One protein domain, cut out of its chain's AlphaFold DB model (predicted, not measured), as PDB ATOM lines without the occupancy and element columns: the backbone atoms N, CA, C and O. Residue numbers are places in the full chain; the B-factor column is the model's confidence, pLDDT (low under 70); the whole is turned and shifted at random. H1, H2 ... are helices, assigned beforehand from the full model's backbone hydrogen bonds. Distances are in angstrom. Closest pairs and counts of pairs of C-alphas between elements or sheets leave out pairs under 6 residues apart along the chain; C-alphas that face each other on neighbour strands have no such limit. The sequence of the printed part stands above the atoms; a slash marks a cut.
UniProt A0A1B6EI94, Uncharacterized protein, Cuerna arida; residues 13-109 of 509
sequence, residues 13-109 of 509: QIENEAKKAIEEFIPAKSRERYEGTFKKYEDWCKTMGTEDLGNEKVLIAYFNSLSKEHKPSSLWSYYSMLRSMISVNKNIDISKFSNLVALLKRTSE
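AT A GLANCE: This is residues 13 to 109 of the 509 residues of an uncharacterized protein of Cuerna arida (UniProt A0A1B6EI94). H3, H4 and H5 form a small up-and-down bundle, each helix running against the one before; H2 crosses H4 on the side away from H5, and H1 is an arm whose residues 13 to 18 stick out. The printed part, 97 residues with five named helices and no named strand, is all helix and compact: radius of gyration of the C-alphas 13.9 A, spans 46 by 29 by 23 A.

HOW THE PARTS SIT: H1, residues 13 to 23, is close to but not clearly touching H4, residues 72 to 90; their closest C-alphas, Ile 22 and Val 88, are 6.4 A apart. H2, residues 28 to 47, touches H4 about perpendicular, at 88 degrees, closest at C-alphas 34 and 81, 5.3 A. H3, residues 56 to 69, touches H5, residues 98 to 107, closest at C-alphas 60 and 100, 5.4 A. Every O i to N i+4 pair is within hydrogen-bond range in H1, H4 and H5, 14 of 16 in H2, 8 of 10 in H3.

IN THESE COORDINATES: C-alpha 13 begins H1 at (-18.988, 44.906, 81.874); C-alpha 107 ends H5 at (21.032, 39.724, 101.283). H2 measures 29.5 A.

THE WHOLE: The printed part has no cut; no printed residue is under 70.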
ATOM      1  N   GLN A  13     -19.482  43.560  82.168       86.75
ATOM      2  CA  GLN A  13     -18.988  44.906  81.874       86.75
ATOM      3  C   GLN A  13     -18.174  45.503  83.036       86.75
ATOM      4  O   GLN A  13     -17.139  46.119  82.793       86.75
ATOM      5  N   ILE A  14     -18.609  45.294  84.283       87.75
ATOM      6  CA  ILE A  14     -17.897  45.745  85.487       87.75
ATOM      7  C   ILE A  14     -16.600  44.948  85.643       87.75
ATOM      8  O   ILE A  14     -15.552  45.542  85.886       87.75
ATOM      9  N   GLU A  15     -16.637  43.628  85.433       83.25
ATOM     10  CA  GLU A  15     -15.418  42.811  85.467       83.25
ATOM     11  C   GLU A  15     -14.388  43.231  84.414       83.25
ATOM     12  O   GLU A  15     -13.194  43.275  84.705       83.25
ATOM     13  N   ASN A  16     -14.830  43.521  83.188       85.25
ATOM     14  CA  ASN A  16     -13.937  43.888  82.094       85.25
ATOM     15  C   ASN A  16     -13.313  45.275  82.306       85.25
ATOM     16  O   ASN A  16     -12.111  45.431  82.093       85.25
ATOM     17  N   GLU A  17     -14.083  46.262  82.777       87.94
ATOM     18  CA  GLU A  17     -13.529  47.584  83.099       87.94
ATOM     19  C   GLU A  17     -12.593  47.515  84.319       87.94
ATOM     20  O   GLU A  17     -11.536  48.143  84.317       87.94
ATOM     21  N   ALA A  18     -12.909  46.680  85.321       84.06
ATOM     22  CA  ALA A  18     -12.025  46.432  86.458       84.06
ATOM     23  C   ALA A  18     -10.704  45.765  86.035       84.06
ATOM     24  O   ALA A  18      -9.639  46.249  86.414       84.06
ATOM     25  N   LYS A  19     -10.744  44.706  85.208       82.44
ATOM     26  CA  LYS A  19      -9.538  44.046  84.660       82.44
ATOM     27  C   LYS A  19      -8.657  45.046  83.909       82.44
ATOM     28  O   LYS A  19      -7.472  45.157  84.206       82.44
ATOM     29  N   LYS A  20      -9.253  45.848  83.023       85.50
ATOM     30  CA  LYS A  20      -8.558  46.903  82.273       85.50
ATOM     31  C   LYS A  20      -7.914  47.955  83.190       85.50
ATOM     32  O   LYS A  20      -6.746  48.285  83.004       85.50
ATOM     33  N   ALA A  21      -8.628  48.437  84.209       86.62
ATOM     34  CA  ALA A  21      -8.076  49.383  85.182       86.62
ATOM     35  C   ALA A  21      -6.908  48.785  85.995       86.62
ATOM     36  O   ALA A  21      -5.943  49.486  86.295       86.62
ATOM     37  N   ILE A  22      -6.966  47.487  86.314       82.75
ATOM     38  CA  ILE A  22      -5.897  46.762  87.017       82.75
ATOM     39  C   ILE A  22      -4.666  46.563  86.107       82.75
ATOM     40  O   ILE A  22      -3.533  46.731  86.560       82.75
ATOM     41  N   GLU A  23      -4.847  46.279  84.813       81.12
ATOM     42  CA  GLU A  23      -3.752  46.204  83.825       81.12
ATOM     43  C   GLU A  23      -3.038  47.558  83.615       81.12
ATOM     44  O   GLU A  23      -1.832  47.612  83.331       81.12
ATOM     45  N   GLU A  24      -3.753  48.672  83.796       85.94
ATOM     46  CA  GLU A  24      -3.188  50.026  83.766       85.94
ATOM     47  C   GLU A  24      -2.288  50.347  84.977       85.94
ATOM     48  O   GLU A  24      -1.474  51.270  84.890       85.94
ATOM     49  N   PHE A  25      -2.329  49.558  86.062       85.06
ATOM     50  CA  PHE A  25      -1.396  49.708  87.190       85.06
ATOM     51  C   PHE A  25       0.061  49.402  86.798       85.06
ATOM     52  O   PHE A  25       0.988  49.931  87.414       85.06
ATOM     53  N   ILE A  26       0.297  48.581  85.766       87.06
ATOM     54  CA  ILE A  26       1.652  48.295  85.277       87.06
ATOM     55  C   ILE A  26       2.143  49.466  84.405       87.06
ATOM     56  O   ILE A  26       1.578  49.700  83.329       87.06
ATOM     57  N   PRO A  27       3.222  50.189  84.786       83.81
ATOM     58  CA  PRO A  27       3.600  51.420  84.098       83.81
ATOM     59  C   PRO A  27       3.985  51.172  82.636       83.81
ATOM     60  O   PRO A  27       4.967  50.482  82.353       83.81
ATOM     61  N   ALA A  28       3.259  51.799  81.703       85.06
ATOM     62  CA  ALA A  28       3.364  51.538  80.263       85.06
ATOM     63  C   ALA A  28       4.805  51.565  79.707       85.06
ATOM     64  O   ALA A  28       5.173  50.705  78.915       85.06
ATOM     65  N   LYS A  29       5.657  52.497  80.167       83.50
ATOM     66  CA  LYS A  29       7.066  52.609  79.725       83.50
ATOM     67  C   LYS A  29       7.949  51.420  80.145       83.50
ATOM     68  O   LYS A  29       9.007  51.223  79.556       83.50
ATOM     69  N   SER A  30       7.563  50.667  81.171       87.00
ATOM     70  CA  SER A  30       8.322  49.525  81.697       87.00
ATOM     71  C   SER A  30       7.577  48.193  81.614       87.00
ATOM     72  O   SER A  30       8.115  47.201  82.097       87.00
ATOM     73  N   ARG A  31       6.382  48.151  81.013       90.31
ATOM     74  CA  ARG A  31       5.501  46.972  80.976       90.31
ATOM     75  C   ARG A  31       6.211  45.699  80.499       90.31
ATOM     76  O   ARG A  31       6.255  44.732  81.250       90.31
ATOM     77  N   GLU A  32       6.907  45.767  79.365       93.19
ATOM     78  CA  GLU A  32       7.732  44.673  78.816       93.19
ATOM     79  C   GLU A  32       8.737  44.098  79.840       93.19
ATOM     80  O   GLU A  32       8.982  42.894  79.894       93.19
ATOM     81  N   ARG A  33       9.303  44.945  80.713       91.69
ATOM     82  CA  ARG A  33      10.248  44.524  81.761       91.69
ATOM     83  C   ARG A  33       9.554  43.777  82.902       91.69
ATOM     84  O   ARG A  33      10.135  42.838  83.446       91.69
ATOM     85  N   TYR A  34       8.345  44.200  83.269       94.56
ATOM     86  CA  TYR A  34       7.531  43.543  84.294       94.56
ATOM     87  C   TYR A  34       7.061  42.174  83.786       94.56
ATOM     88  O   TYR A  34       7.328  41.163  84.433       94.56
ATOM     89  N   GLU A  35       6.483  42.133  82.584       94.00
ATOM     90  CA  GLU A  35       6.057  40.911  81.888       94.00
ATOM     91  C   GLU A  35       7.227  39.938  81.682       94.00
ATOM     92  O   GLU A  35       7.138  38.770  82.056       94.00
ATOM     93  N   GLY A  36       8.367  40.419  81.178       95.38
ATOM     94  CA  GLY A  36       9.568  39.605  80.986       95.38
ATOM     95  C   GLY A  36      10.181  39.081  82.289       95.38
ATOM     96  O   GLY A  36      10.764  37.998  82.297       95.38
ATOM     97  N   THR A  37      10.037  39.804  83.406       95.25
ATOM     98  CA  THR A  37      10.453  39.313  84.734       95.25
ATOM     99  C   THR A  37       9.490  38.245  85.246       95.25
ATOM    100  O   THR A  37       9.935  37.210  85.736       95.25
ATOM    101  N   PHE A  38       8.180  38.462  85.090       95.38
ATOM    102  CA  PHE A  38       7.155  37.493  85.474       95.38
ATOM    103  C   PHE A  38       7.292  36.187  84.689       95.38
ATOM    104  O   PHE A  38       7.392  35.126  85.297       95.38
ATOM    105  N   LYS A  39       7.456  36.261  83.363       95.94
ATOM    106  CA  LYS A  39       7.687  35.090  82.509       95.94
ATOM    107  C   LYS A  39       8.921  34.280  82.928       95.94
ATOM    108  O   LYS A  39       8.852  33.060  83.001       95.94
ATOM    109  N   LYS A  40      10.040  34.939  83.264       95.88
ATOM    110  CA  LYS A  40      11.245  34.253  83.779       95.88
ATOM    111  C   LYS A  40      10.988  33.501  85.088       95.88
ATOM    112  O   LYS A  40      11.593  32.457  85.312       95.88
ATOM    113  N   TYR A  41      10.118  34.028  85.948       95.62
ATOM    114  CA  TYR A  41       9.702  33.353  87.174       95.62
ATOM    115  C   TYR A  41       8.755  32.178  86.888       95.62
ATOM    116  O   TYR A  41       8.967  31.096  87.430       95.62
ATOM    117  N   GLU A  42       7.778  32.338  85.988       94.75
ATOM    118  CA  GLU A  42       6.910  31.240  85.539       94.75
ATOM    119  C   GLU A  42       7.707  30.088  84.920       94.75
ATOM    120  O   GLU A  42       7.469  28.926  85.242       94.75
ATOM    121  N   ASP A  43       8.665  30.395  84.045       95.31
ATOM    122  CA  ASP A  43       9.503  29.391  83.390       95.31
ATOM    123  C   ASP A  43      10.403  28.667  84.410       95.31
ATOM    124  O   ASP A  43      10.534  27.445  84.349       95.31
ATOM    125  N   TRP A  44      10.927  29.370  85.423       95.56
ATOM    126  CA  TRP A  44      11.626  28.733  86.546       95.56
ATOM    127  C   TRP A  44      10.697  27.825  87.375       95.56
ATOM    128  O   TRP A  44      11.066  26.688  87.675       95.56
ATOM    129  N   CYS A  45       9.471  28.263  87.683       93.88
ATOM    130  CA  CYS A  45       8.493  27.450  88.417       93.88
ATOM    131  C   CYS A  45       8.153  26.146  87.674       93.88
ATOM    132  O   CYS A  45       8.158  25.077  88.288       93.88
ATOM    133  N   LYS A  46       7.991  26.206  86.342       93.88
ATOM    134  CA  LYS A  46       7.823  25.019  85.482       93.88
ATOM    135  C   LYS A  46       9.010  24.058  85.601       93.88
ATOM    136  O   LYS A  46       8.792  22.860  85.749       93.88
ATOM    137  N   THR A  47      10.255  24.554  85.599       94.50
ATOM    138  CA  THR A  47      11.443  23.684  85.774       94.50
ATOM    139  C   THR A  47      11.529  23.030  87.156       94.50
ATOM    140  O   THR A  47      12.099  21.950  87.275       94.50
ATOM    141  N   MET A  48      10.934  23.647  88.181       91.19
ATOM    142  CA  MET A  48      10.854  23.110  89.546       91.19
ATOM    143  C   MET A  48       9.598  22.253  89.793       91.19
ATOM    144  O   MET A  48       9.409  21.766  90.906       91.19
ATOM    145  N   GLY A  49       8.738  22.064  88.785       90.38
ATOM    146  CA  GLY A  49       7.522  21.254  88.892       90.38
ATOM    147  C   GLY A  49       6.427  21.863  89.775       90.38
ATOM    148  O   GLY A  49       5.671  21.115  90.393       90.38
ATOM    149  N   THR A  50       6.341  23.196  89.867       89.38
ATOM    150  CA  THR A  50       5.304  23.892  90.649       89.38
ATOM    151  C   THR A  50       4.516  24.892  89.807       89.38
ATOM    152  O   THR A  50       5.080  25.650  89.020       89.38
ATOM    153  N   GLU A  51       3.198  24.917  90.008       82.88
ATOM    154  CA  GLU A  51       2.273  25.880  89.392       82.88
ATOM    155  C   GLU A  51       1.812  26.969  90.382       82.88
ATOM    156  O   GLU A  51       1.203  27.965  89.982       82.88
ATOM    157  N   ASP A  52       2.130  26.825  91.676       86.69
ATOM    158  CA  ASP A  52       1.781  27.803  92.713       86.69
ATOM    159  C   ASP A  52       2.774  28.976  92.727       86.69
ATOM    160  O   ASP A  52       3.650  29.107  93.587       86.69
ATOM    161  N   LEU A  53       2.603  29.856  91.739       87.19
ATOM    162  CA  LEU A  53       3.348  31.107  91.582       87.19
ATOM    163  C   LEU A  53       3.213  32.050  92.794       87.19
ATOM    164  O   LEU A  53       4.038  32.952  92.951       87.19
ATOM    165  N   GLY A  54       2.174  31.884  93.618       87.19
ATOM    166  CA  GLY A  54       1.869  32.743  94.762       87.19
ATOM    167  C   GLY A  54       2.484  32.284  96.084       87.19
ATOM    168  O   GLY A  54       2.372  33.004  97.075       87.19
ATOM    169  N   ASN A  55       3.124  31.114  96.131       93.44
ATOM    170  CA  ASN A  55       3.596  30.526  97.379       93.44
ATOM    171  C   ASN A  55       4.817  31.255  97.968       93.44
ATOM    172  O   ASN A  55       5.842  31.402  97.295       93.44
ATOM    173  N   GLU A  56       4.784  31.595  99.263       94.94
ATOM    174  CA  GLU A  56       5.946  32.187  99.948       94.94
ATOM    175  C   GLU A  56       7.191  31.281  99.857       94.94
ATOM    176  O   GLU A  56       8.290  31.779  99.620       94.94
ATOM    177  N   LYS A  57       7.050  29.949  99.970       95.69
ATOM    178  CA  LYS A  57       8.200  29.025  99.907       95.69
ATOM    179  C   LYS A  57       8.821  28.959  98.510       95.69
ATOM    180  O   LYS A  57      10.044  28.899  98.401       95.69
ATOM    181  N   VAL A  58       7.996  28.998  97.461       95.56
ATOM    182  CA  VAL A  58       8.450  29.004  96.058       95.56
ATOM    183  C   VAL A  58       9.198  30.305  95.764       95.56
ATOM    184  O   VAL A  58      10.315  30.266  95.252       95.56
ATOM    185  N   LEU A  59       8.654  31.450  96.195       96.19
ATOM    186  CA  LEU A  59       9.321  32.747  96.072       96.19
ATOM    187  C   LEU A  59      10.632  32.808  96.871       96.19
ATOM    188  O   LEU A  59      11.634  33.286  96.347       96.19
ATOM    189  N   ILE A  60      10.674  32.293  98.104       96.69
ATOM    190  CA  ILE A  60      11.914  32.217  98.900       96.69
ATOM    191  C   ILE A  60      12.974  31.379  98.185       96.69
ATOM    192  O   ILE A  60      14.121  31.814  98.084       96.69
ATOM    193  N   ALA A  61      12.607  30.209  97.655       96.38
ATOM    194  CA  ALA A  61      13.524  29.360  96.901       96.38
ATOM    195  C   ALA A  61      14.048  30.070  95.638       96.38
ATOM    196  O   ALA A  61      15.258  30.065  95.400       96.38
ATOM    197  N   TYR A  62      13.170  30.752  94.896       96.75
ATOM    198  CA  TYR A  62      13.524  31.533  93.708       96.75
ATOM    199  C   TYR A  62      14.472  32.698  94.026       96.75
ATOM    200  O   TYR A  62      15.533  32.842  93.418       96.75
ATOM    201  N   PHE A  63      14.143  33.523  95.022       96.94
ATOM    202  CA  PHE A  63      14.989  34.655  95.401       96.94
ATOM    203  C   PHE A  63      16.326  34.216  96.009       96.94
ATOM    204  O   PHE A  63      17.327  34.893  95.785       96.94
ATOM    205  N   ASN A  64      16.374  33.066  96.689       95.81
ATOM    206  CA  ASN A  64      17.611  32.461  97.186       95.81
ATOM    207  C   ASN A  64      18.480  31.839  96.071       95.81
ATOM    208  O   ASN A  64      19.700  31.741  96.228       95.81
ATOM    209  N   SER A  65      17.900  31.418  94.935       95.25
ATOM    210  CA  SER A  65      18.701  31.088  93.748       95.25
ATOM    211  C   SER A  65      19.219  32.357  93.071       95.25
ATOM    212  O   SER A  65      20.426  32.483  92.875       95.25
ATOM    213  N   LEU A  66      18.348  33.346  92.826       95.19
ATOM    214  CA  LEU A  66      18.736  34.618  92.202       95.19
ATOM    215  C   LEU A  66      19.800  35.384  93.004       95.19
ATOM    216  O   LEU A  66      20.649  36.039  92.405       95.19
ATOM    217  N   SER A  67      19.796  35.311  94.340       94.75
ATOM    218  CA  SER A  67      20.770  36.023  95.183       94.75
ATOM    219  C   SER A  67      22.211  35.539  95.035       94.75
ATOM    220  O   SER A  67      23.123  36.218  95.498       94.75
ATOM    221  N   LYS A  68      22.430  34.383  94.398       93.56
ATOM    222  CA  LYS A  68      23.768  33.865  94.075       93.56
ATOM    223  C   LYS A  68      24.347  34.508  92.811       93.56
ATOM    224  O   LYS A  68      25.561  34.595  92.679       93.56
ATOM    225  N   GLU A  69      23.484  34.975  91.912       93.81
ATOM    226  CA  GLU A  69      23.846  35.511  90.591       93.81
ATOM    227  C   GLU A  69      23.699  37.040  90.516       93.81
ATOM    228  O   GLU A  69      24.415  37.721  89.778       93.81
ATOM    229  N   HIS A  70      22.777  37.611  91.297       94.00
ATOM    230  CA  HIS A  70      22.374  39.007  91.184       94.00
ATOM    231  C   HIS A  70      22.632  39.835  92.443       94.00
ATOM    232  O   HIS A  70      22.479  39.401  93.581       94.00
ATOM    233  N   LYS A  71      22.967  41.109  92.212       93.19
ATOM    234  CA  LYS A  71      23.199  42.104  93.268       93.19
ATOM    235  C   LYS A  71      21.895  42.404  94.023       93.19
ATOM    236  O   LYS A  71      20.843  42.448  93.382       93.19
ATOM    237  N   PRO A  72      21.939  42.745  95.323       94.38
ATOM    238  CA  PRO A  72      20.731  42.967  96.126       94.38
ATOM    239  C   PRO A  72      19.781  44.033  95.563       94.38
ATOM    240  O   PRO A  72      18.568  43.857  95.582       94.38
ATOM    241  N   SER A  73      20.309  45.099  94.953       91.88
ATOM    242  CA  SER A  73      19.495  46.106  94.253       91.88
ATOM    243  C   SER A  73      18.694  45.538  93.070       91.88
ATOM    244  O   SER A  73      17.587  46.001  92.793       91.88
ATOM    245  N   SER A  74      19.236  44.536  92.370       94.44
ATOM    246  CA  SER A  74      18.524  43.817  91.308       94.44
ATOM    247  C   SER A  74      17.455  42.896  91.898       94.44
ATOM    248  O   SER A  74      16.339  42.897  91.392       94.44
ATOM    249  N   LEU A  75      17.742  42.201  93.009       95.69
ATOM    250  CA  LEU A  75      16.754  41.368  93.715       95.69
ATOM    251  C   LEU A  75      15.532  42.184  94.149       95.69
ATOM    252  O   LEU A  75      14.411  41.808  93.829       95.69
ATOM    253  N   TRP A  76      15.735  43.344  94.782       96.38
ATOM    254  CA  TRP A  76      14.635  44.254  95.132       96.38
ATOM    255  C   TRP A  76      13.859  44.758  93.908       96.38
ATOM    256  O   TRP A  76      12.645  44.935  93.984       96.38
ATOM    257  N   SER A  77      14.533  44.943  92.768       94.75
ATOM    258  CA  SER A  77      13.871  45.316  91.511       94.75
ATOM    259  C   SER A  77      12.992  44.177  90.978       94.75
ATOM    260  O   SER A  77      11.845  44.420  90.610       94.75
ATOM    261  N   TYR A  78      13.492  42.936  90.973       95.81
ATOM    262  CA  TYR A  78      12.711  41.757  90.586       95.81
ATOM    263  C   TYR A  78      11.543  41.517  91.545       95.81
ATOM    264  O   TYR A  78      10.431  41.279  91.088       95.81
ATOM    265  N   TYR A  79      11.760  41.660  92.855       96.50
ATOM    266  CA  TYR A  79      10.711  41.577  93.871       96.50
ATOM    267  C   TYR A  79       9.613  42.617  93.643       96.50
ATOM    268  O   TYR A  79       8.439  42.265  93.653       96.50
ATOM    269  N   SER A  80       9.972  43.874  93.363       94.25
ATOM    270  CA  SER A  80       8.987  44.920  93.072       94.25
ATOM    271  C   SER A  80       8.167  44.603  91.818       94.25
ATOM    272  O   SER A  80       6.953  44.777  91.834       94.25
ATOM    273  N   MET A  81       8.805  44.104  90.751       94.69
ATOM    274  CA  MET A  81       8.103  43.737  89.515       94.69
ATOM    275  C   MET A  81       7.204  42.509  89.705       94.69
ATOM    276  O   MET A  81       6.046  42.533  89.292       94.69
ATOM    277  N   LEU A  82       7.696  41.460  90.374       95.31
ATOM    278  CA  LEU A  82       6.903  40.269  90.682       95.31
ATOM    279  C   LEU A  82       5.755  40.573  91.644       95.31
ATOM    280  O   LEU A  82       4.673  40.041  91.440       95.31
ATOM    281  N   ARG A  83       5.934  41.464  92.628       93.88
ATOM    282  CA  ARG A  83       4.846  41.912  93.511       93.88
ATOM    283  C   ARG A  83       3.690  42.496  92.708       93.88
ATOM    284  O   ARG A  83       2.554  42.081  92.913       93.88
ATOM    285  N   SER A  84       3.975  43.415  91.787       91.69
ATOM    286  CA  SER A  84       2.946  44.015  90.935       91.69
ATOM    287  C   SER A  84       2.282  42.967  90.039       91.69
ATOM    288  O   SER A  84       1.059  42.881  90.009       91.69
ATOM    289  N   MET A  85       3.067  42.118  89.367       93.44
ATOM    290  CA  MET A  85       2.532  41.119  88.431       93.44
ATOM    291  C   MET A  85       1.737  40.002  89.124       93.44
ATOM    292  O   MET A  85       0.693  39.602  88.622       93.44
ATOM    293  N   ILE A  86       2.171  39.521  90.294       92.50
ATOM    294  CA  ILE A  86       1.437  38.523  91.091       92.50
ATOM    295  C   ILE A  86       0.164  39.142  91.691       92.50
ATOM    296  O   ILE A  86      -0.884  38.493  91.689       92.50
ATOM    297  N   SER A  87       0.206  40.408  92.124       91.12
ATOM    298  CA  SER A  87      -0.996  41.115  92.578       91.12
ATOM    299  C   SER A  87      -2.022  41.279  91.452       91.12
ATOM    300  O   SER A  87      -3.202  41.062  91.696       91.12
ATOM    301  N   VAL A  88      -1.591  41.611  90.229       88.25
ATOM    302  CA  VAL A  88      -2.476  41.751  89.057       88.25
ATOM    303  C   VAL A  88      -3.020  40.393  88.595       88.25
ATOM    304  O   VAL A  88      -4.226  40.237  88.438       88.25
ATOM    305  N   ASN A  89      -2.155  39.386  88.433       87.00
ATOM    306  CA  ASN A  89      -2.518  38.111  87.797       87.00
ATOM    307  C   ASN A  89      -3.175  37.090  88.741       87.00
ATOM    308  O   ASN A  89      -3.825  36.157  88.271       87.00
ATOM    309  N   LYS A  90      -2.941  37.192  90.056       85.81
ATOM    310  CA  LYS A  90      -3.397  36.205  91.054       85.81
ATOM    311  C   LYS A  90      -4.125  36.822  92.252       85.81
ATOM    312  O   LYS A  90      -4.619  36.067  93.081       85.81
ATOM    313  N   ASN A  91      -4.195  38.154  92.361       88.31
ATOM    314  CA  ASN A  91      -4.732  38.864  93.531       88.31
ATOM    315  C   ASN A  91      -4.032  38.484  94.860       88.31
ATOM    316  O   ASN A  91      -4.652  38.432  95.921       88.31
ATOM    317  N   ILE A  92      -2.723  38.193  94.804       91.38
ATOM    318  CA  ILE A  92      -1.902  37.824  95.970       91.38
ATOM    319  C   ILE A  92      -0.909  38.950  96.279       91.38
ATOM    320  O   ILE A  92      -0.056  39.295  95.462       91.38
ATOM    321  N   ASP A  93      -0.984  39.496  97.493       90.06
ATOM    322  CA  ASP A  93      -0.057  40.523  97.981       90.06
ATOM    323  C   ASP A  93       1.151  39.897  98.693       90.06
ATOM    324  O   ASP A  93       1.137  39.654  99.904       90.06
ATOM    325  N   ILE A  94       2.230  39.696  97.935       92.75
ATOM    326  CA  ILE A  94       3.481  39.111  98.441       92.75
ATOM    327  C   ILE A  94       4.233  40.013  99.439       92.75
ATOM    328  O   ILE A  94       5.257  39.596  99.968       92.75
ATOM    329  N   SER A  95       3.761  41.234  99.736       90.50
ATOM    330  CA  SER A  95       4.382  42.060 100.788       90.50
ATOM    331  C   SER A  95       4.123  41.568 102.203       90.50
ATOM    332  O   SER A  95       4.889  41.881 103.114       90.50
ATOM    333  N   LYS A  96       3.094  40.736 102.370       93.06
ATOM    334  CA  LYS A  96       2.764  40.057 103.627       93.06
ATOM    335  C   LYS A  96       3.712  38.886 103.927       93.06
ATOM    336  O   LYS A  96       3.687  38.360 105.036       93.06
ATOM    337  N   PHE A  97       4.558  38.493 102.971       95.62
ATOM    338  CA  PHE A  97       5.523  37.399 103.101       95.62
ATOM    339  C   PHE A  97       6.771  37.871 103.855       95.62
ATOM    340  O   PHE A  97       7.784  38.288 103.282       95.62
ATOM    341  N   SER A  98       6.667  37.866 105.184       95.12
ATOM    342  CA  SER A  98       7.689  38.386 106.092       95.12
ATOM    343  C   SER A  98       9.026  37.650 105.975       95.12
ATOM    344  O   SER A  98      10.073  38.292 106.085       95.12
ATOM    345  N   ASN A  99       9.023  36.344 105.680       96.81
ATOM    346  CA  ASN A  99      10.244  35.553 105.528       96.81
ATOM    347  C   ASN A  99      10.958  35.892 104.210       96.81
ATOM    348  O   ASN A  99      12.181  36.047 104.187       96.81
ATOM    349  N   LEU A 100      10.195  36.096 103.129       95.94
ATOM    350  CA  LEU A 100      10.719  36.583 101.848       95.94
ATOM    351  C   LEU A 100      11.342  37.983 101.987       95.94
ATOM    352  O   LEU A 100      12.465  38.222 101.535       95.94
ATOM    353  N   VAL A 101      10.652  38.903 102.665       95.69
ATOM    354  CA  VAL A 101      11.166  40.255 102.933       95.69
ATOM    355  C   VAL A 101      12.413  40.212 103.828       95.69
ATOM    356  O   VAL A 101      13.356  40.972 103.595       95.69
ATOM    357  N   ALA A 102      12.468  39.316 104.819       96.12
ATOM    358  CA  ALA A 102      13.647  39.121 105.665       96.12
ATOM    359  C   ALA A 102      14.863  38.610 104.869       96.12
ATOM    360  O   ALA A 102      15.963  39.134 105.046       96.12
ATOM    361  N   LEU A 103      14.672  37.664 103.939       95.94
ATOM    362  CA  LEU A 103      15.723  37.189 103.027       95.94
ATOM    363  C   LEU A 103      16.293  38.333 102.165       95.94
ATOM    364  O   LEU A 103      17.511  38.493 102.060       95.94
ATOM    365  N   LEU A 104      15.424  39.165 101.582       95.38
ATOM    366  CA  LEU A 104      15.830  40.312 100.759       95.38
ATOM    367  C   LEU A 104      16.550  41.403 101.572       95.38
ATOM    368  O   LEU A 104      17.511  42.010 101.093       95.38
ATOM    369  N   LYS A 105      16.137  41.630 102.825       94.56
ATOM    370  CA  LYS A 105      16.852  42.519 103.756       94.56
ATOM    371  C   LYS A 105      18.239  41.963 104.093       94.56
ATOM    372  O   LYS A 105      19.217  42.682 103.909       94.56
ATOM    373  N   ARG A 106      18.339  40.684 104.472       94.81
ATOM    374  CA  ARG A 106      19.605  40.031 104.848       94.81
ATOM    375  C   ARG A 106      20.613  39.989 103.700       94.81
ATOM    376  O   ARG A 106      21.778  40.308 103.891       94.81
ATOM    377  N   THR A 107      20.169  39.673 102.484       92.50
ATOM    378  CA  THR A 107      21.032  39.724 101.283       92.50
ATOM    379  C   THR A 107      21.519  41.138 100.954       92.50
ATOM    380  O   THR A 107      22.526  41.286 100.270       92.50
ATOM    381  N   SER A 108      20.851  42.183 101.455       92.25
ATOM    382  CA  SER A 108      21.258  43.584 101.283       92.25
ATOM    383  C   SER A 108      22.236  44.088 102.352       92.25
ATOM    384  O   SER A 108      22.738  45.208 102.232       92.25
ATOM    385  N   GLU A 109      22.521  43.304 103.395       91.88
ATOM    386  CA  GLU A 109      23.460  43.687 104.453       91.88
ATOM    387  C   GLU A 109      24.880  43.865 103.891       91.88
ATOM    388  O   GLU A 109      25.348  43.102 103.048       91.88
TER     389      GLU A 109